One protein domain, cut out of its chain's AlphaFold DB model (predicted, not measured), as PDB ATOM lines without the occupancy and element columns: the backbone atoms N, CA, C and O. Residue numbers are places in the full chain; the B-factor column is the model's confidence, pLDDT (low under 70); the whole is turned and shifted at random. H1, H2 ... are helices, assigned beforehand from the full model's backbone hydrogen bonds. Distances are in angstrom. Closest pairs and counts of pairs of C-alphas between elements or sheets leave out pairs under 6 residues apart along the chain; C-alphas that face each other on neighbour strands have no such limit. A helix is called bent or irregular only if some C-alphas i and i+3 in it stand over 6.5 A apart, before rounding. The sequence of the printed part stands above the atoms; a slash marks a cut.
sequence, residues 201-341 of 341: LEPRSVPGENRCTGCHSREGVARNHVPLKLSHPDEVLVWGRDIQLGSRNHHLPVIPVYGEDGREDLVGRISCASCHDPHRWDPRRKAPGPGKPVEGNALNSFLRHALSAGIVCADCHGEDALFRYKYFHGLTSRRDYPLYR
ATOM      1  N   LEU A 201      23.876  60.299 -21.469       90.69
ATOM      2  CA  LEU A 201      24.164  60.456 -20.050       90.69
ATOM      3  C   LEU A 201      22.827  60.557 -19.324       90.69
ATOM      4  O   LEU A 201      22.029  61.430 -19.648       90.69
ATOM      5  N   GLU A 202      22.599  59.689 -18.344       87.06
ATOM      6  CA  GLU A 202      21.383  59.720 -17.527       87.06
ATOM      7  C   GLU A 202      21.716  60.303 -16.150       87.06
ATOM      8  O   GLU A 202      22.539  59.724 -15.446       87.06
ATOM      9  N   PRO A 203      21.144  61.449 -15.741       84.56
ATOM     10  CA  PRO A 203      21.525  62.102 -14.491       84.56
ATOM     11  C   PRO A 203      21.312  61.246 -13.232       84.56
ATOM     12  O   PRO A 203      20.269  60.620 -13.025       84.56
ATOM     13  N   ARG A 204      22.308  61.278 -12.345       82.94
ATOM     14  CA  ARG A 204      22.359  60.622 -11.031       82.94
ATOM     15  C   ARG A 204      22.897  61.585  -9.976       82.94
ATOM     16  O   ARG A 204      23.431  62.639 -10.308       82.94
ATOM     17  N   SER A 205      22.769  61.210  -8.702       76.25
ATOM     18  CA  SER A 205      23.292  62.014  -7.589       76.25
ATOM     19  C   SER A 205      24.820  62.116  -7.598       76.25
ATOM     20  O   SER A 205      25.370  63.160  -7.252       76.25
ATOM     21  N   VAL A 206      25.509  61.072  -8.069       80.25
ATOM     22  CA  VAL A 206      26.950  61.092  -8.349       80.25
ATOM     23  C   VAL A 206      27.155  61.155  -9.866       80.25
ATOM     24  O   VAL A 206      26.914  60.152 -10.540       80.25
ATOM     25  N   PRO A 207      27.634  62.279 -10.437       81.62
ATOM     26  CA  PRO A 207      27.714  62.451 -11.895       81.62
ATOM     27  C   PRO A 207      28.559  61.401 -12.625       81.62
ATOM     28  O   PRO A 207      28.258  61.043 -13.764       81.62
ATOM     29  N   GLY A 208      29.550  60.814 -11.946       79.62
ATOM     30  CA  GLY A 208      30.330  59.693 -12.477       79.62
ATOM     31  C   GLY A 208      29.511  58.424 -12.780       79.62
ATOM     32  O   GLY A 208      29.990  57.541 -13.490       79.62
ATOM     33  N   GLU A 209      28.275  58.315 -12.281       88.62
ATOM     34  CA  GLU A 209      27.342  57.221 -12.593       88.62
ATOM     35  C   GLU A 209      26.541  57.458 -13.882       88.62
ATOM     36  O   GLU A 209      25.965  56.507 -14.425       88.62
ATOM     37  N   ASN A 210      26.497  58.694 -14.393       90.06
ATOM     38  CA  ASN A 210      25.606  59.064 -15.498       90.06
ATOM     39  C   ASN A 210      25.911  58.271 -16.774       90.06
ATOM     40  O   ASN A 210      25.018  57.827 -17.493       90.06
ATOM     41  N   ARG A 211      27.200  58.024 -17.013       91.25
ATOM     42  CA  ARG A 211      27.711  57.183 -18.104       91.25
ATOM     43  C   ARG A 211      27.279  55.722 -17.977       91.25
ATOM     44  O   ARG A 211      26.882  55.098 -18.954       91.25
ATOM     45  N   CYS A 212      27.296  55.169 -16.767       92.56
ATOM     46  CA  CYS A 212      26.895  53.782 -16.533       92.56
ATOM     47  C   CYS A 212      25.388  53.618 -16.757       92.56
ATOM     48  O   CYS A 212      24.942  52.704 -17.450       92.56
ATOM     49  N   THR A 213      24.611  54.539 -16.195       92.19
ATOM     50  CA  THR A 213      23.146  54.511 -16.234       92.19
ATOM     51  C   THR A 213      22.568  54.914 -17.589       92.19
ATOM     52  O   THR A 213      21.468  54.477 -17.906       92.19
ATOM     53  N   GLY A 214      23.341  55.586 -18.448       92.69
ATOM     54  CA  GLY A 214      23.005  55.785 -19.864       92.69
ATOM     55  C   GLY A 214      22.715  54.492 -20.630       92.69
ATOM     56  O   GLY A 214      21.866  54.463 -21.518       92.69
ATOM     57  N   CYS A 215      23.372  53.393 -20.251       94.94
ATOM     58  CA  CYS A 215      23.117  52.067 -20.815       94.94
ATOM     59  C   CYS A 215      22.385  51.149 -19.828       94.94
ATOM     60  O   CYS A 215      21.486  50.407 -20.227       94.94
ATOM     61  N   HIS A 216      22.770  51.188 -18.552       94.12
ATOM     62  CA  HIS A 216      22.192  50.382 -17.476       94.12
ATOM     63  C   HIS A 216      20.995  51.097 -16.835       94.12
ATOM     64  O   HIS A 216      20.999  51.432 -15.650       94.12
ATOM     65  N   SER A 217      19.946  51.293 -17.629       92.31
ATOM     66  CA  SER A 217      18.648  51.815 -17.193       92.31
ATOM     67  C   SER A 217      17.515  50.923 -17.697       92.31
ATOM     68  O   SER A 217      17.742  49.979 -18.448       92.31
ATOM     69  N   ARG A 218      16.274  51.201 -17.281       90.00
ATOM     70  CA  ARG A 218      15.094  50.414 -17.690       90.00
ATOM     71  C   ARG A 218      14.904  50.362 -19.210       90.00
ATOM     72  O   ARG A 218      14.422  49.357 -19.728       90.00
ATOM     73  N   GLU A 219      15.288  51.431 -19.897       90.44
ATOM     74  CA  GLU A 219      15.115  51.600 -21.344       90.44
ATOM     75  C   GLU A 219      16.438  51.509 -22.112       90.44
ATOM     76  O   GLU A 219      16.435  51.346 -23.330       90.44
ATOM     77  N   GLY A 220      17.571  51.557 -21.408       93.12
ATOM     78  CA  GLY A 220      18.893  51.488 -22.006       93.12
ATOM     79  C   GLY A 220      19.229  50.120 -22.605       93.12
ATOM     80  O   GLY A 220      18.623  49.085 -22.312       93.12
ATOM     81  N   VAL A 221      20.268  50.107 -23.438       94.88
ATOM     82  CA  VAL A 221      20.745  48.908 -24.149       94.88
ATOM     83  C   VAL A 221      21.142  47.758 -23.210       94.88
ATOM     84  O   VAL A 221      21.057  46.593 -23.590       94.88
ATOM     85  N   ALA A 222      21.516  48.065 -21.964       94.25
ATOM     86  CA  ALA A 222      21.892  47.092 -20.942       94.25
ATOM     87  C   ALA A 222      20.793  46.870 -19.884       94.25
ATOM     88  O   ALA A 222      21.090  46.444 -18.766       94.25
ATOM     89  N   ARG A 223      19.514  47.106 -20.218       93.62
ATOM     90  CA  ARG A 223      18.362  46.975 -19.298       93.62
ATOM     91  C   ARG A 223      18.249  45.644 -18.553       93.62
ATOM     92  O   ARG A 223      17.722  45.599 -17.447       93.62
ATOM     93  N   ASN A 224      18.771  44.565 -19.132       91.50
ATOM     94  CA  ASN A 224      18.754  43.236 -18.515       91.50
ATOM     95  C   ASN A 224      19.816  43.062 -17.411       91.50
ATOM     96  O   ASN A 224      19.788  42.068 -16.694       91.50
ATOM     97  N   HIS A 225      20.726  44.027 -17.257       91.06
ATOM     98  CA  HIS A 225      21.812  44.013 -16.277       91.06
ATOM     99  C   HIS A 225      21.781  45.277 -15.403       91.06
ATOM    100  O   HIS A 225      22.816  45.889 -15.141       91.06
ATOM    101  N   VAL A 226      20.586  45.698 -14.973       91.56
ATOM    102  CA  VAL A 226      20.398  46.807 -14.023       91.56
ATOM    103  C   VAL A 226      20.302  46.249 -12.597       91.56
ATOM    104  O   VAL A 226      19.353  45.520 -12.299       91.56
ATOM    105  N   PRO A 227      21.247  46.569 -11.694       86.81
ATOM    106  CA  PRO A 227      21.198  46.079 -10.318       86.81
ATOM    107  C   PRO A 227      20.043  46.682  -9.489       86.81
ATOM    108  O   PRO A 227      19.605  47.804  -9.734       86.81
ATOM    109  N   LEU A 228      19.565  45.964  -8.460       86.88
ATOM    110  CA  LEU A 228      18.419  46.398  -7.629       86.88
ATOM    111  C   LEU A 228      18.731  47.617  -6.743       86.88
ATOM    112  O   LEU A 228      17.860  48.454  -6.497       86.88
ATOM    113  N   LYS A 229      19.957  47.700  -6.217       86.56
ATOM    114  CA  LYS A 229      20.473  48.836  -5.439       86.56
ATOM    115  C   LYS A 229      21.699  49.390  -6.140       86.56
ATOM    116  O   LYS A 229      22.527  48.603  -6.564       86.56
ATOM    117  N   LEU A 230      21.819  50.709  -6.264       82.25
ATOM    118  CA  LEU A 230      22.839  51.332  -7.122       82.25
ATOM    119  C   LEU A 230      23.824  52.228  -6.371       82.25
ATOM    120  O   LEU A 230      24.965  52.330  -6.794       82.25
ATOM    121  N   SER A 231      23.403  52.846  -5.269       81.69
ATOM    122  CA  SER A 231      24.183  53.899  -4.622       81.69
ATOM    123  C   SER A 231      24.936  53.424  -3.384       81.69
ATOM    124  O   SER A 231      24.561  52.441  -2.739       81.69
ATOM    125  N   HIS A 232      25.966  54.176  -3.022       86.44
ATOM    126  CA  HIS A 232      26.453  54.332  -1.653       86.44
ATOM    127  C   HIS A 232      25.878  55.656  -1.096       86.44
ATOM    128  O   HIS A 232      25.516  56.497  -1.912       86.44
ATOM    129  N   PRO A 233      25.702  55.862   0.226       85.31
ATOM    130  CA  PRO A 233      25.270  57.164   0.755       85.31
ATOM    131  C   PRO A 233      26.144  58.323   0.249       85.31
ATOM    132  O   PRO A 233      27.372  58.233   0.327       85.31
ATOM    133  N   ASP A 234      25.506  59.376  -0.265       81.56
ATOM    134  CA  ASP A 234      26.173  60.497  -0.947       81.56
ATOM    135  C   ASP A 234      26.846  61.457   0.045       81.56
ATOM    136  O   ASP A 234      27.801  62.153  -0.298       81.56
ATOM    137  N   GLU A 235      26.383  61.468   1.295       84.06
ATOM    138  CA  GLU A 235      26.917  62.294   2.379       84.06
ATOM    139  C   GLU A 235      28.255  61.763   2.914       84.06
ATOM    140  O   GLU A 235      28.961  62.460   3.643       84.06
ATOM    141  N   VAL A 236      28.608  60.520   2.569       84.56
ATOM    142  CA  VAL A 236      29.837  59.873   3.026       84.56
ATOM    143  C   VAL A 236      30.932  60.074   1.990       84.56
ATOM    144  O   VAL A 236      30.945  59.442   0.931       84.56
ATOM    145  N   LEU A 237      31.883  60.936   2.335       87.12
ATOM    146  CA  LEU A 237      33.092  61.153   1.556       87.12
ATOM    147  C   LEU A 237      34.189  60.176   1.972       87.12
ATOM    148  O   LEU A 237      34.401  59.908   3.155       87.12
ATOM    149  N   VAL A 238      34.903  59.670   0.977       84.81
ATOM    150  CA  VAL A 238      35.968  58.685   1.130       84.81
ATOM    151  C   VAL A 238      37.255  59.279   0.578       84.81
ATOM    152  O   VAL A 238      37.247  59.971  -0.440       84.81
ATOM    153  N   TRP A 239      38.377  59.030   1.250       83.06
ATOM    154  CA  TRP A 239      39.688  59.407   0.728       83.06
ATOM    155  C   TRP A 239      40.000  58.595  -0.522       83.06
ATOM    156  O   TRP A 239      39.780  57.393  -0.544       83.06
ATOM    157  N   GLY A 240      40.507  59.242  -1.557       75.44
ATOM    158  CA  GLY A 240      40.907  58.625  -2.809       75.44
ATOM    159  C   GLY A 240      42.288  57.988  -2.736       75.44
ATOM    160  O   GLY A 240      43.015  58.079  -1.741       75.44
ATOM    161  N   ARG A 241      42.665  57.356  -3.847       69.12
ATOM    162  CA  ARG A 241      43.892  56.568  -3.986       69.12
ATOM    163  C   ARG A 241      45.150  57.267  -3.475       69.12
ATOM    164  O   ARG A 241      45.934  56.646  -2.764       69.12
ATOM    165  N   ASP A 242      45.370  58.520  -3.850       67.94
ATOM    166  CA  ASP A 242      46.663  59.165  -3.613       67.94
ATOM    167  C   ASP A 242      46.855  59.539  -2.130       67.94
ATOM    168  O   ASP A 242      47.965  59.432  -1.606       67.94
ATOM    169  N   ILE A 243      45.767  59.858  -1.414       66.94
ATOM    170  CA  ILE A 243      45.785  60.033   0.049       66.94
ATOM    171  C   ILE A 243      46.010  58.685   0.744       66.94
ATOM    172  O   ILE A 243      46.838  58.589   1.653       66.94
ATOM    173  N   GLN A 244      45.319  57.630   0.296       64.06
ATOM    174  CA  GLN A 244      45.467  56.284   0.859       64.06
ATOM    175  C   GLN A 244      46.906  55.756   0.704       64.06
ATOM    176  O   GLN A 244      47.467  55.230   1.662       64.06
ATOM    177  N   LEU A 245      47.531  55.956  -0.464       62.50
ATOM    178  CA  LEU A 245      48.920  55.558  -0.738       62.50
ATOM    179  C   LEU A 245      49.958  56.402   0.024       62.50
ATOM    180  O   LEU A 245      51.034  55.900   0.348       62.50
ATOM    181  N   GLY A 246      49.661  57.676   0.300       60.78
ATOM    182  CA  GLY A 246      50.535  58.569   1.071       60.78
ATOM    183  C   GLY A 246      50.583  58.249   2.571       60.78
ATOM    184  O   GLY A 246      51.552  58.599   3.251       60.78
ATOM    185  N   SER A 247      49.575  57.545   3.094       61.16
ATOM    186  CA  SER A 247      49.562  57.041   4.466       61.16
ATOM    187  C   SER A 247      50.444  55.792   4.563       61.16
ATOM    188  O   SER A 247      50.070  54.714   4.107       61.16
ATOM    189  N   ARG A 248      51.635  55.932   5.164       48.62
ATOM    190  CA  ARG A 248      52.738  54.939   5.214       48.62
ATOM    191  C   ARG A 248      52.396  53.526   5.744       48.62
ATOM    192  O   ARG A 248      53.286  52.684   5.771       48.62
ATOM    193  N   ASN A 249      51.147  53.246   6.124       53.16
ATOM    194  CA  ASN A 249      50.689  51.966   6.675       53.16
ATOM    195  C   ASN A 249      49.555  51.278   5.879       53.16
ATOM    196  O   ASN A 249      49.140  50.183   6.267       53.16
ATOM    197  N   HIS A 250      49.037  51.858   4.787       52.41
ATOM    198  CA  HIS A 250      47.894  51.271   4.074       52.41
ATOM    199  C   HIS A 250      48.342  50.186   3.073       52.41
ATOM    200  O   HIS A 250      48.878  50.474   2.007       52.41
ATOM    201  N   HIS A 251      48.115  48.917   3.425       54.81
ATOM    202  CA  HIS A 251      48.417  47.736   2.594       54.81
ATOM    203  C   HIS A 251      47.215  47.273   1.749       54.81
ATOM    204  O   HIS A 251      47.231  46.191   1.159       54.81
ATOM    205  N   LEU A 252      46.148  48.067   1.739       58.38
ATOM    206  CA  LEU A 252      44.852  47.698   1.202       58.38
ATOM    207  C   LEU A 252      44.666  48.232  -0.234       58.38
ATOM    208  O   LEU A 252      45.160  49.313  -0.565       58.38
ATOM    209  N   PRO A 253      44.008  47.468  -1.127       64.06
ATOM    210  CA  PRO A 253      43.662  47.932  -2.460       64.06
ATOM    211  C   PRO A 253      42.874  49.247  -2.464       64.06
ATOM    212  O   PRO A 253      41.760  49.344  -1.955       64.06
ATOM    213  N   VAL A 254      43.473  50.235  -3.119       73.31
ATOM    214  CA  VAL A 254      42.970  51.601  -3.254       73.31
ATOM    215  C   VAL A 254      41.919  51.739  -4.354       73.31
ATOM    216  O   VAL A 254      42.117  51.240  -5.466       73.31
ATOM    217  N   ILE A 255      40.835  52.468  -4.071       80.81
ATOM    218  CA  ILE A 255      39.757  52.751  -5.033       80.81
ATOM    219  C   ILE A 255      39.743  54.227  -5.449       80.81
ATOM    220  O   ILE A 255      40.056  55.096  -4.632       80.81
ATOM    221  N   PRO A 256      39.378  54.541  -6.706       88.19
ATOM    222  CA  PRO A 256      39.099  55.915  -7.085       88.19
ATOM    223  C   PRO A 256      37.776  56.368  -6.461       88.19
ATOM    224  O   PRO A 256      36.818  55.597  -6.351       88.19
ATOM    225  N   VAL A 257      37.726  57.637  -6.079       89.06
ATOM    226  CA  VAL A 257      36.532  58.328  -5.582       89.06
ATOM    227  C   VAL A 257      36.276  59.524  -6.482       89.06
ATOM    228  O   VAL A 257      37.192  59.969  -7.173       89.06
ATOM    229  N   TYR A 258      35.039  60.008  -6.511       88.56
ATOM    230  CA  TYR A 258      34.610  60.957  -7.530       88.56
ATOM    231  C   TYR A 258      34.065  62.243  -6.920       88.56
ATOM    232  O   TYR A 258      33.267  62.201  -5.977       88.56
ATOM    233  N   GLY A 259      34.517  63.368  -7.468       87.06
ATOM    234  CA  GLY A 259      34.071  64.702  -7.096       87.06
ATOM    235  C   GLY A 259      32.691  65.037  -7.660       87.06
ATOM    236  O   GLY A 259      32.014  64.222  -8.299       87.06
ATOM    237  N   GLU A 260      32.259  66.273  -7.429       84.31
ATOM    238  CA  GLU A 260      30.962  66.762  -7.914       84.31
ATOM    239  C   GLU A 260      30.920  66.956  -9.428       84.31
ATOM    240  O   GLU A 260      29.846  66.974 -10.015       84.31
ATOM    241  N   ASP A 261      32.078  67.058 -10.072       82.25
ATOM    242  CA  ASP A 261      32.210  67.159 -11.521       82.25
ATOM    243  C   ASP A 261      32.272  65.784 -12.215       82.25
ATOM    244  O   ASP A 261      32.425  65.714 -13.432       82.25
ATOM    245  N   GLY A 262      32.156  64.690 -11.451       80.81
ATOM    246  CA  GLY A 262      32.210  63.319 -11.959       80.81
ATOM    247  C   GLY A 262      33.618  62.781 -12.219       80.81
ATOM    248  O   GLY A 262      33.737  61.598 -12.561       80.81
ATOM    249  N   ARG A 263      34.666  63.592 -12.001       85.25
ATOM    250  CA  ARG A 263      36.074  63.207 -12.175       85.25
ATOM    251  C   ARG A 263      36.637  62.547 -10.922       85.25
ATOM    252  O   ARG A 263      36.080  62.670  -9.834       85.25
ATOM    253  N   GLU A 264      37.736  61.808 -11.088       88.81
ATOM    254  CA  GLU A 264      38.473  61.259  -9.945       88.81
ATOM    255  C   GLU A 264      39.025  62.400  -9.076       88.81
ATOM    256  O   GLU A 264      39.616  63.342  -9.600       88.81
ATOM    257  N   ASP A 265      38.851  62.288  -7.760       88.81
ATOM    258  CA  ASP A 265      39.266  63.294  -6.777       88.81
ATOM    259  C   ASP A 265      40.063  62.643  -5.627       88.81
ATOM    260  O   ASP A 265      40.070  61.419  -5.441       88.81
ATOM    261  N   LEU A 266      40.756  63.463  -4.842       87.12
ATOM    262  CA  LEU A 266      41.486  63.055  -3.645       87.12
ATOM    263  C   LEU A 266      40.554  62.737  -2.478       87.12
ATOM    264  O   LEU A 266      40.915  61.932  -1.624       87.12
ATOM    265  N   VAL A 267      39.376  63.354  -2.424       87.81
ATOM    266  CA  VAL A 267      38.312  63.056  -1.459       87.81
ATOM    267  C   VAL A 267      36.988  63.175  -2.195       87.81
ATOM    268  O   VAL A 267      36.697  64.219  -2.765       87.81
ATOM    269  N   GLY A 268      36.178  62.122  -2.197       90.06
ATOM    270  CA  GLY A 268      34.978  62.109  -3.027       90.06
ATOM    271  C   GLY A 268      33.993  61.010  -2.671       90.06
ATOM    272  O   GLY A 268      34.165  60.269  -1.702       90.06
ATOM    273  N   ARG A 269      32.943  60.910  -3.480       90.81
ATOM    274  CA  ARG A 269      31.871  59.923  -3.335       90.81
ATOM    275  C   ARG A 269      32.247  58.612  -4.027       90.81
ATOM    276  O   ARG A 269      32.967  58.596  -5.031       90.81
ATOM    277  N   ILE A 270      31.745  57.498  -3.498       88.75
ATOM    278  CA  ILE A 270      31.831  56.190  -4.162       88.75
ATOM    279  C   ILE A 270      30.859  56.194  -5.345       88.75
ATOM    280  O   ILE A 270      29.676  56.466  -5.169       88.75
ATOM    281  N   SER A 271      31.349  55.852  -6.538       89.94
ATOM    282  CA  SER A 271      30.524  55.659  -7.740       89.94
ATOM    283  C   SER A 271      30.619  54.215  -8.242       89.94
ATOM    284  O   SER A 271      31.439  53.428  -7.760       89.94
ATOM    285  N   CYS A 272      29.849  53.859  -9.278       91.12
ATOM    286  CA  CYS A 272      30.003  52.565  -9.955       91.12
ATOM    287  C   CYS A 272      31.466  52.295 -10.352       91.12
ATOM    288  O   CYS A 272      31.972  51.185 -10.176       91.12
ATOM    289  N   ALA A 273      32.163  53.326 -10.839       90.88
ATOM    290  CA  ALA A 273      33.542  53.227 -11.299       90.88
ATOM    291  C   ALA A 273      34.565  53.129 -10.154       90.88
ATOM    292  O   ALA A 273      35.732  52.867 -10.424       90.88
ATOM    293  N   SER A 274      34.158  53.283  -8.890       89.44
ATOM    294  CA  SER A 274      35.014  53.012  -7.727       89.44
ATOM    295  C   SER A 274      35.264  51.515  -7.546       89.44
ATOM    296  O   SER A 274      36.376  51.107  -7.216       89.44
ATOM    297  N   CYS A 275      34.255  50.687  -7.826       89.00
ATOM    298  CA  CYS A 275      34.346  49.228  -7.725       89.00
ATOM    299  C   CYS A 275      34.576  48.567  -9.086       89.00
ATOM    300  O   CYS A 275      35.293  47.568  -9.166       89.00
ATOM    301  N   HIS A 276      33.996  49.130 -10.150       92.38
ATOM    302  CA  HIS A 276      34.043  48.565 -11.494       92.38
ATOM    303  C   HIS A 276      35.022  49.307 -12.414       92.38
ATOM    304  O   HIS A 276      35.125  50.531 -12.410       92.38
ATOM    305  N   ASP A 277      35.731  48.545 -13.237       93.31
ATOM    306  CA  ASP A 277      36.514  48.991 -14.380       93.31
ATOM    307  C   ASP A 277      35.901  48.356 -15.638       93.31
ATOM    308  O   ASP A 277      36.039  47.144 -15.843       93.31
ATOM    309  N   PRO A 278      35.225  49.144 -16.498       94.00
ATOM    310  CA  PRO A 278      34.531  48.614 -17.670       94.00
ATOM    311  C   PRO A 278      35.471  47.900 -18.647       94.00
ATOM    312  O   PRO A 278      34.995  47.105 -19.458       94.00
ATOM    313  N   HIS A 279      36.787  48.121 -18.547       95.31
ATOM    314  CA  HIS A 279      37.785  47.476 -19.390       95.31
ATOM    315  C   HIS A 279      38.304  46.143 -18.846       95.31
ATOM    316  O   HIS A 279      39.093  45.486 -19.526       95.31
ATOM    317  N   ARG A 280      37.911  45.714 -17.642       92.62
ATOM    318  CA  ARG A 280      38.535  44.562 -16.976       92.62
ATOM    319  C   ARG A 280      37.523  43.563 -16.448       92.62
ATOM    320  O   ARG A 280      37.091  43.686 -15.318       92.62
ATOM    321  N   TRP A 281      37.252  42.493 -17.190       93.31
ATOM    322  CA  TRP A 281      36.304  41.459 -16.754       93.31
ATOM    323  C   TRP A 281      36.625  40.804 -15.396       93.31
ATOM    324  O   TRP A 281      35.728  40.659 -14.564       93.31
ATOM    325  N   ASP A 282      37.882  40.402 -15.175       92.19
ATOM    326  CA  ASP A 282      38.337  39.734 -13.946       92.19
ATOM    327  C   ASP A 282      39.592  40.436 -13.390       92.19
ATOM    328  O   ASP A 282      40.613  40.492 -14.083       92.19
ATOM    329  N   PRO A 283      39.577  40.936 -12.141       89.75
ATOM    330  CA  PRO A 283      40.710  41.640 -11.537       89.75
ATOM    331  C   PRO A 283      41.995  40.812 -11.430       89.75
ATOM    332  O   PRO A 283      43.087  41.374 -11.337       89.75
ATOM    333  N   ARG A 284      41.889  39.482 -11.456       89.94
ATOM    334  CA  ARG A 284      43.019  38.548 -11.316       89.94
ATOM    335  C   ARG A 284      43.688  38.241 -12.653       89.94
ATOM    336  O   ARG A 284      44.719  37.570 -12.679       89.94
ATOM    337  N   ARG A 285      43.096  38.675 -13.771       89.00
ATOM    338  CA  ARG A 285      43.536  38.327 -15.126       89.00
ATOM    339  C   ARG A 285      43.589  39.561 -16.019       89.00
ATOM    340  O   ARG A 285      42.578  40.186 -16.303       89.00
ATOM    341  N   LYS A 286      44.775  39.861 -16.552       88.06
ATOM    342  CA  LYS A 286      44.964  40.886 -17.592       88.06
ATOM    343  C   LYS A 286      44.705  40.287 -18.976       88.06
ATOM    344  O   LYS A 286      45.633  40.121 -19.764       88.06
ATOM    345  N   ALA A 287      43.465  39.884 -19.231       90.56
ATOM    346  CA  ALA A 287      43.078  39.222 -20.472       90.56
ATOM    347  C   ALA A 287      41.680  39.663 -20.935       90.56
ATOM    348  O   ALA A 287      40.862  40.041 -20.093       90.56
ATOM    349  N   PRO A 288      41.397  39.586 -22.251       89.50
ATOM    350  CA  PRO A 288      40.044  39.699 -22.786       89.50
ATOM    351  C   PRO A 288      39.062  38.726 -22.124       89.50
ATOM    352  O   PRO A 288      39.453  37.703 -21.553       89.50
ATOM    353  N   GLY A 289      37.770  39.024 -22.248       86.81
ATOM    354  CA  GLY A 289      36.714  38.150 -21.751       86.81
ATOM    355  C   GLY A 289      36.583  36.828 -22.530       86.81
ATOM    356  O   GLY A 289      37.264  36.587 -23.535       86.81
ATOM    357  N   PRO A 290      35.681  35.933 -22.090       85.75
ATOM    358  CA  PRO A 290      35.542  34.604 -22.680       85.75
ATOM    359  C   PRO A 290      34.992  34.623 -24.116       85.75
ATOM    360  O   PRO A 290      35.134  33.631 -24.829       85.75
ATOM    361  N   GLY A 291      34.424  35.738 -24.585       87.00
ATOM    362  CA  GLY A 291      33.893  35.883 -25.948       87.00
ATOM    363  C   GLY A 291      32.484  35.335 -26.117       87.00
ATOM    364  O   GLY A 291      32.047  35.099 -27.235       87.00
ATOM    365  N   LYS A 292      31.786  35.119 -25.004       86.50
ATOM    366  CA  LYS A 292      30.382  34.727 -24.952       86.50
ATOM    367  C   LYS A 292      29.706  35.452 -23.785       86.50
ATOM    368  O   LYS A 292      30.411  35.761 -22.819       86.50
ATOM    369  N   PRO A 293      28.385  35.695 -23.843       82.19
ATOM    370  CA  PRO A 293      27.645  36.253 -22.719       82.19
ATOM    371  C   PRO A 293      27.772  35.296 -21.532       82.19
ATOM    372  O   PRO A 293      27.317  34.154 -21.588       82.19
ATOM    373  N   VAL A 294      28.472  35.729 -20.491       87.50
ATOM    374  CA  VAL A 294      28.584  35.000 -19.229       87.50
ATOM    375  C   VAL A 294      28.150  35.927 -18.120       87.50
ATOM    376  O   VAL A 294      28.582  37.077 -18.067       87.50
ATOM    377  N   GLU A 295      27.309  35.410 -17.236       89.25
ATOM    378  CA  GLU A 295      26.952  36.152 -16.041       89.25
ATOM    379  C   GLU A 295      28.146  36.183 -15.088       89.25
ATOM    380  O   GLU A 295      28.887  35.200 -14.938       89.25
ATOM    381  N   GLY A 296      28.355  37.344 -14.486       87.56
ATOM    382  CA  GLY A 296      29.425  37.538 -13.534       87.56
ATOM    383  C   GLY A 296      29.055  37.064 -12.123       87.56
ATOM    384  O   GLY A 296      27.959  36.584 -11.846       87.56
ATOM    385  N   ASN A 297      30.008  37.163 -11.206       86.62
ATOM    386  CA  ASN A 297      29.839  36.920  -9.779       86.62
ATOM    387  C   ASN A 297      30.704  37.894  -8.961       86.62
ATOM    388  O   ASN A 297      31.403  38.741  -9.511       86.62
ATOM    389  N   ALA A 298      30.700  37.738  -7.635       84.12
ATOM    390  CA  ALA A 298      31.404  38.618  -6.697       84.12
ATOM    391  C   ALA A 298      32.949  38.634  -6.808       84.12
ATOM    392  O   ALA A 298      33.601  39.332  -6.036       84.12
ATOM    393  N   LEU A 299      33.547  37.857  -7.719       86.00
ATOM    394  CA  LEU A 299      34.994  37.808  -7.969       86.00
ATOM    395  C   LEU A 299      35.387  38.311  -9.370       86.00
ATOM    396  O   LEU A 299      36.575  38.414  -9.670       86.00
ATOM    397  N   ASN A 300      34.410  38.570 -10.240       89.75
ATOM    398  CA  ASN A 300      34.572  39.130 -11.584       89.75
ATOM    399  C   ASN A 300      33.423  40.131 -11.822       89.75
ATOM    400  O   ASN A 300      33.025  40.782 -10.869       89.75
ATOM    401  N   SER A 301      32.867  40.292 -13.022       91.00
ATOM    402  CA  SER A 301      31.850  41.331 -13.304       91.00
ATOM    403  C   SER A 301      32.446  42.734 -13.309       91.00
ATOM    404  O   SER A 301      31.917  43.667 -12.710       91.00
ATOM    405  N   PHE A 302      33.576  42.889 -13.989       93.62
ATOM    406  CA  PHE A 302      34.231  44.183 -14.138       93.62
ATOM    407  C   PHE A 302      34.874  44.730 -12.861       93.62
ATOM    408  O   PHE A 302      35.180  45.909 -12.799       93.62
ATOM    409  N   LEU A 303      35.073  43.922 -11.817       91.44
ATOM    410  CA  LEU A 303      35.628  44.415 -10.554       91.44
ATOM    411  C   LEU A 303      37.093  44.854 -10.695       91.44
ATOM    412  O   LEU A 303      37.915  44.185 -11.326       91.44
ATOM    413  N   ARG A 304      37.449  45.956 -10.028       88.69
ATOM    414  CA  ARG A 304      38.830  46.455  -9.931       88.69
ATOM    415  C   ARG A 304      39.708  45.586  -9.042       88.69
ATOM    416  O   ARG A 304      40.899  45.433  -9.329       88.69
ATOM    417  N   HIS A 305      39.110  44.992  -8.009       84.00
ATOM    418  CA  HIS A 305      39.805  44.244  -6.968       84.00
ATOM    419  C   HIS A 305      39.157  42.881  -6.732       84.00
ATOM    420  O   HIS A 305      37.938  42.742  -6.709       84.00
ATOM    421  N   ALA A 306      40.001  41.867  -6.542       76.19
ATOM    422  CA  ALA A 306      39.567  40.502  -6.252       76.19
ATOM    423  C   ALA A 306      39.304  40.261  -4.756       76.19
ATOM    424  O   ALA A 306      38.609  39.316  -4.397       76.19
ATOM    425  N   LEU A 307      39.907  41.084  -3.891       72.19
ATOM    426  CA  LEU A 307      39.895  40.939  -2.437       72.19
ATOM    427  C   LEU A 307      39.060  42.054  -1.819       72.19
ATOM    428  O   LEU A 307      39.563  43.128  -1.515       72.19
ATOM    429  N   SER A 308      37.778  41.776  -1.627       63.53
ATOM    430  CA  SER A 308      36.809  42.713  -1.056       63.53
ATOM    431  C   SER A 308      36.978  42.968   0.439       63.53
ATOM    432  O   SER A 308      36.582  44.019   0.926       63.53
ATOM    433  N   ALA A 309      37.577  42.018   1.162       58.00
ATOM    434  CA  ALA A 309      37.836  42.125   2.599       58.00
ATOM    435  C   ALA A 309      38.916  43.163   2.954       58.00
ATOM    436  O   ALA A 309      39.083  43.492   4.120       58.00
ATOM    437  N   GLY A 310      39.658  43.655   1.957       61.00
ATOM    438  CA  GLY A 310      40.752  44.603   2.135       61.00
ATOM    439  C   GLY A 310      40.570  45.891   1.342       61.00
ATOM    440  O   GLY A 310      41.552  46.458   0.900       61.00
ATOM    441  N   ILE A 311      39.343  46.315   1.063       69.75
ATOM    442  CA  ILE A 311      39.086  47.611   0.413       69.75
ATOM    443  C   ILE A 311      38.771  48.637   1.513       69.75
ATOM    444  O   ILE A 311      38.382  48.241   2.612       69.75
ATOM    445  N   VAL A 312      38.857  49.937   1.206       72.12
ATOM    446  CA  VAL A 312      38.471  51.068   2.086       72.12
ATOM    447  C   VAL A 312      37.113  50.895   2.796       72.12
ATOM    448  O   VAL A 312      36.847  51.515   3.815       72.12
ATOM    449  N   CYS A 313      36.242  50.006   2.309       78.31
ATOM    450  CA  CYS A 313      35.001  49.621   2.978       78.31
ATOM    451  C   CYS A 313      35.221  49.134   4.423       78.31
ATOM    452  O   CYS A 313      34.398  49.424   5.290       78.31
ATOM    453  N   ALA A 314      36.302  48.390   4.678       78.44
ATOM    454  CA  ALA A 314      36.623  47.857   6.003       78.44
ATOM    455  C   ALA A 314      36.984  48.961   7.008       78.44
ATOM    456  O   ALA A 314      36.721  48.792   8.197       78.44
ATOM    457  N   ASP A 315      37.479  50.110   6.537       76.38
ATOM    458  CA  ASP A 315      37.835  51.244   7.397       76.38
ATOM    459  C   ASP A 315      36.602  51.828   8.114       76.38
ATOM    460  O   ASP A 315      36.725  52.378   9.207       76.38
ATOM    461  N   CYS A 316      35.404  51.671   7.535       80.12
ATOM    462  CA  CYS A 316      34.143  52.131   8.131       80.12
ATOM    463  C   CYS A 316      33.216  50.992   8.576       80.12
ATOM    464  O   CYS A 316      32.461  51.155   9.532       80.12
ATOM    465  N   HIS A 317      33.233  49.853   7.879       81.00
ATOM    466  CA  HIS A 317      32.305  48.743   8.123       81.00
ATOM    467  C   HIS A 317      32.930  47.552   8.862       81.00
ATOM    468  O   HIS A 317      32.213  46.600   9.168       81.00
ATOM    469  N   GLY A 318      34.236  47.569   9.148       78.25
ATOM    470  CA  GLY A 318      34.923  46.455   9.800       78.25
ATOM    471  C   GLY A 318      34.717  45.130   9.054       78.25
ATOM    472  O   GLY A 318      34.755  45.080   7.825       78.25
ATOM    473  N   GLU A 319      34.454  44.051   9.790       77.31
ATOM    474  CA  GLU A 319      34.270  42.704   9.223       77.31
ATOM    475  C   GLU A 319      32.998  42.563   8.356       77.31
ATOM    476  O   GLU A 319      32.958  41.746   7.431       77.31
ATOM    477  N   ASP A 320      31.990  43.423   8.557       79.06
ATOM    478  CA  ASP A 320      30.754  43.455   7.756       79.06
ATOM    479  C   ASP A 320      31.000  43.942   6.311       79.06
ATOM    480  O   ASP A 320      30.199  43.692   5.402       79.06
ATOM    481  N   ALA A 321      32.149  44.580   6.049       81.19
ATOM    482  CA  ALA A 321      32.536  45.054   4.721       81.19
ATOM    483  C   ALA A 321      32.485  43.949   3.652       81.19
ATOM    484  O   ALA A 321      32.068  44.200   2.518       81.19
ATOM    485  N   LEU A 322      32.847  42.710   4.008       80.19
ATOM    486  CA  LEU A 322      32.823  41.578   3.080       80.19
ATOM    487  C   LEU A 322      31.400  41.261   2.600       80.19
ATOM    488  O   LEU A 322      31.182  41.043   1.402       80.19
ATOM    489  N   PHE A 323      30.431  41.248   3.516       81.81
ATOM    490  CA  PHE A 323      29.028  40.999   3.187       81.81
ATOM    491  C   PHE A 323      28.443  42.152   2.378       81.81
ATOM    492  O   PHE A 323      27.813  41.913   1.342       81.81
ATOM    493  N   ARG A 324      28.706  43.394   2.798       82.06
ATOM    494  CA  ARG A 324      28.243  44.591   2.084       82.06
ATOM    495  C   ARG A 324      28.789  44.667   0.672       82.06
ATOM    496  O   ARG A 324      28.024  44.984  -0.226       82.06
ATOM    497  N   TYR A 325      30.055  44.320   0.451       83.38
ATOM    498  CA  TYR A 325      30.624  44.267  -0.892       83.38
ATOM    499  C   TYR A 325      29.979  43.164  -1.733       83.38
ATOM    500  O   TYR A 325      29.456  43.424  -2.816       83.38
ATOM    501  N   LYS A 326      29.970  41.923  -1.223       83.81
ATOM    502  CA  LYS A 326      29.479  40.755  -1.970       83.81
ATOM    503  C   LYS A 326      28.019  40.910  -2.392       83.81
ATOM    504  O   LYS A 326      27.644  40.457  -3.471       83.81
ATOM    505  N   TYR A 327      27.207  41.522  -1.538       86.12
ATOM    506  CA  TYR A 327      25.778  41.687  -1.763       86.12
ATOM    507  C   TYR A 327      25.384  43.133  -2.033       86.12
ATOM    508  O   TYR A 327      24.198  43.416  -1.942       86.12
ATOM    509  N   PHE A 328      26.318  44.030  -2.375       87.81
ATOM    510  CA  PHE A 328      26.094  45.484  -2.445       87.81
ATOM    511  C   PHE A 328      24.790  45.856  -3.154       87.81
ATOM    512  O   PHE A 328      23.965  46.602  -2.623       87.81
ATOM    513  N   HIS A 329      24.558  45.235  -4.309       90.00
ATOM    514  CA  HIS A 329      23.385  45.459  -5.146       90.00
ATOM    515  C   HIS A 329      22.113  44.697  -4.724       90.00
ATOM    516  O   HIS A 329      21.059  44.894  -5.323       90.00
ATOM    517  N   GLY A 330      22.192  43.813  -3.733       86.56
ATOM    518  CA  GLY A 330      21.090  43.005  -3.220       86.56
ATOM    519  C   GLY A 330      20.216  43.739  -2.199       86.56
ATOM    520  O   GLY A 330      20.586  44.760  -1.630       86.56
ATOM    521  N   LEU A 331      19.032  43.189  -1.920       80.62
ATOM    522  CA  LEU A 331      18.103  43.760  -0.932       80.62
ATOM    523  C   LEU A 331      18.615  43.655   0.514       80.62
ATOM    524  O   LEU A 331      18.149  44.383   1.390       80.62
ATOM    525  N   THR A 332      19.548  42.740   0.773       74.75
ATOM    526  CA  THR A 332      20.053  42.421   2.111       74.75
ATOM    527  C   THR A 332      21.280  43.237   2.523       74.75
ATOM    528  O   THR A 332      21.550  43.297   3.716       74.75
ATOM    529  N   SER A 333      21.981  43.918   1.604       71.06
ATOM    530  CA  SER A 333      23.222  44.669   1.906       71.06
ATOM    531  C   SER A 333      23.047  45.878   2.814       71.06
ATOM    532  O   SER A 333      24.021  46.413   3.340       71.06
ATOM    533  N   ARG A 334      21.809  46.343   2.968       73.25
ATOM    534  CA  ARG A 334      21.456  47.514   3.776       73.25
ATOM    535  C   ARG A 334      20.930  47.139   5.164       73.25
ATOM    536  O   ARG A 334      20.558  48.034   5.912       73.25
ATOM    537  N   ARG A 335      20.848  45.846   5.492       72.00
ATOM    538  CA  ARG A 335      20.430  45.372   6.817       72.00
ATOM    539  C   ARG A 335      21.662  45.180   7.690       72.00
ATOM    540  O   ARG A 335      22.653  44.638   7.214       72.00
ATOM    541  N   ASP A 336      21.570  45.569   8.956       62.56
ATOM    542  CA  ASP A 336      22.604  45.239   9.935       62.56
ATOM    543  C   ASP A 336      22.660  43.723  10.109       62.56
ATOM    544  O   ASP A 336      21.665  43.093  10.488       62.56
ATOM    545  N   TYR A 337      23.806  43.124   9.791       59.34
ATOM    546  CA  TYR A 337      23.979  41.687   9.928       59.34
ATOM    547  C   TYR A 337      24.408  41.347  11.364       59.34
ATOM    548  O   TYR A 337      25.416  41.871  11.835       59.34
ATOM    549  N   PRO A 338      23.699  40.449  12.076       58.38
ATOM    550  CA  PRO A 338      24.021  40.120  13.470       58.38
ATOM    551  C   PRO A 338      25.341  39.364  13.671       58.38
ATOM    552  O   PRO A 338      25.707  39.111  14.811       58.38
ATOM    553  N   LEU A 339      26.025  38.955  12.594       56.38
ATOM    554  CA  LEU A 339      27.202  38.075  12.651       56.38
ATOM    555  C   LEU A 339      28.439  38.717  13.301       56.38
ATOM    556  O   LEU A 339      29.366  37.988  13.628       56.38
ATOM    557  N   TYR A 340      28.444  40.039  13.495       51.38
ATOM    558  CA  TYR A 340      29.603  40.804  13.968       51.38
ATOM    559  C   TYR A 340      29.276  41.756  15.135       51.38
ATOM    560  O   TYR A 340      29.910  42.800  15.270       51.38
ATOM    561  N   ARG A 341      28.251  41.431  15.938       51.88
ATOM    562  CA  ARG A 341      27.957  42.134  17.200       51.88
ATOM    563  C   ARG A 341      28.726  41.558  18.376       51.88
ATOM    564  O   ARG A 341      28.827  40.314  18.441       51.88
TER     565      ARG A 341
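What this domain is: This is residues 201 to 341 of the 341 residues of the protein "Cytochrom_c3_2 domain-containing protein" of Gammaproteobacteria bacterium (UniProt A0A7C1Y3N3). With little regular structure, this is a rounded mass of long loops in which four short, scattered helices are set. H1 packs on tiny H3 near the middle, while H2 and H4 lie at other sides. The printed part has 141 residues, 33 of them in H1, H2, H3 and H4, in that order; it has no named strand and is all helix by class. It is compact, with a radius of gyration of the C-alphas of 15.3 A, and spans 42 by 34 by 34 A.

How they stand to each other: H1, residues 207 to 215, touches H3, residues 272 to 275; their closest C-alphas, of Glu 209 and Cys 272, are 6.0 A apart. H2, residues 241 to 246, and H4, residues 313 to 326, touch no helix. Residues 238 to 239 pair antiparallel with 267 to 268, and 257 to 258 with 264 to 265. O i to N i+4 pairs are within hydrogen-bond range throughout H2, in 2 of 5 in H1, with 3 of 6 O i to N i+3 pairs, and in 5 of 10 in H4; H3 is too short for one.

Where its parts are: H1, 14.4 A long, begins at C-alpha 207 (27.714, 62.451, -11.895); it is irregular, but only just, with C-alphas 208 and 211 6.7 A apart. H2 is 8.6 A and H3 5.9 A long. H4, 11.6 A, is irregular, with C-alphas 316 and 319 9.5 A apart, and ends at C-alpha 326 (29.479, 40.755, -1.970).

The domain as a whole: The C-alphas farthest apart, of Glu 219 and Arg 248, are 46.2 A apart. The printed part has no cut. The three links are long, of 25, 25 and 37 residues. Mean pLDDT of the printed part is 81.8; residues 241 to 253, 308 to 311 and 336 to 341 are under 70.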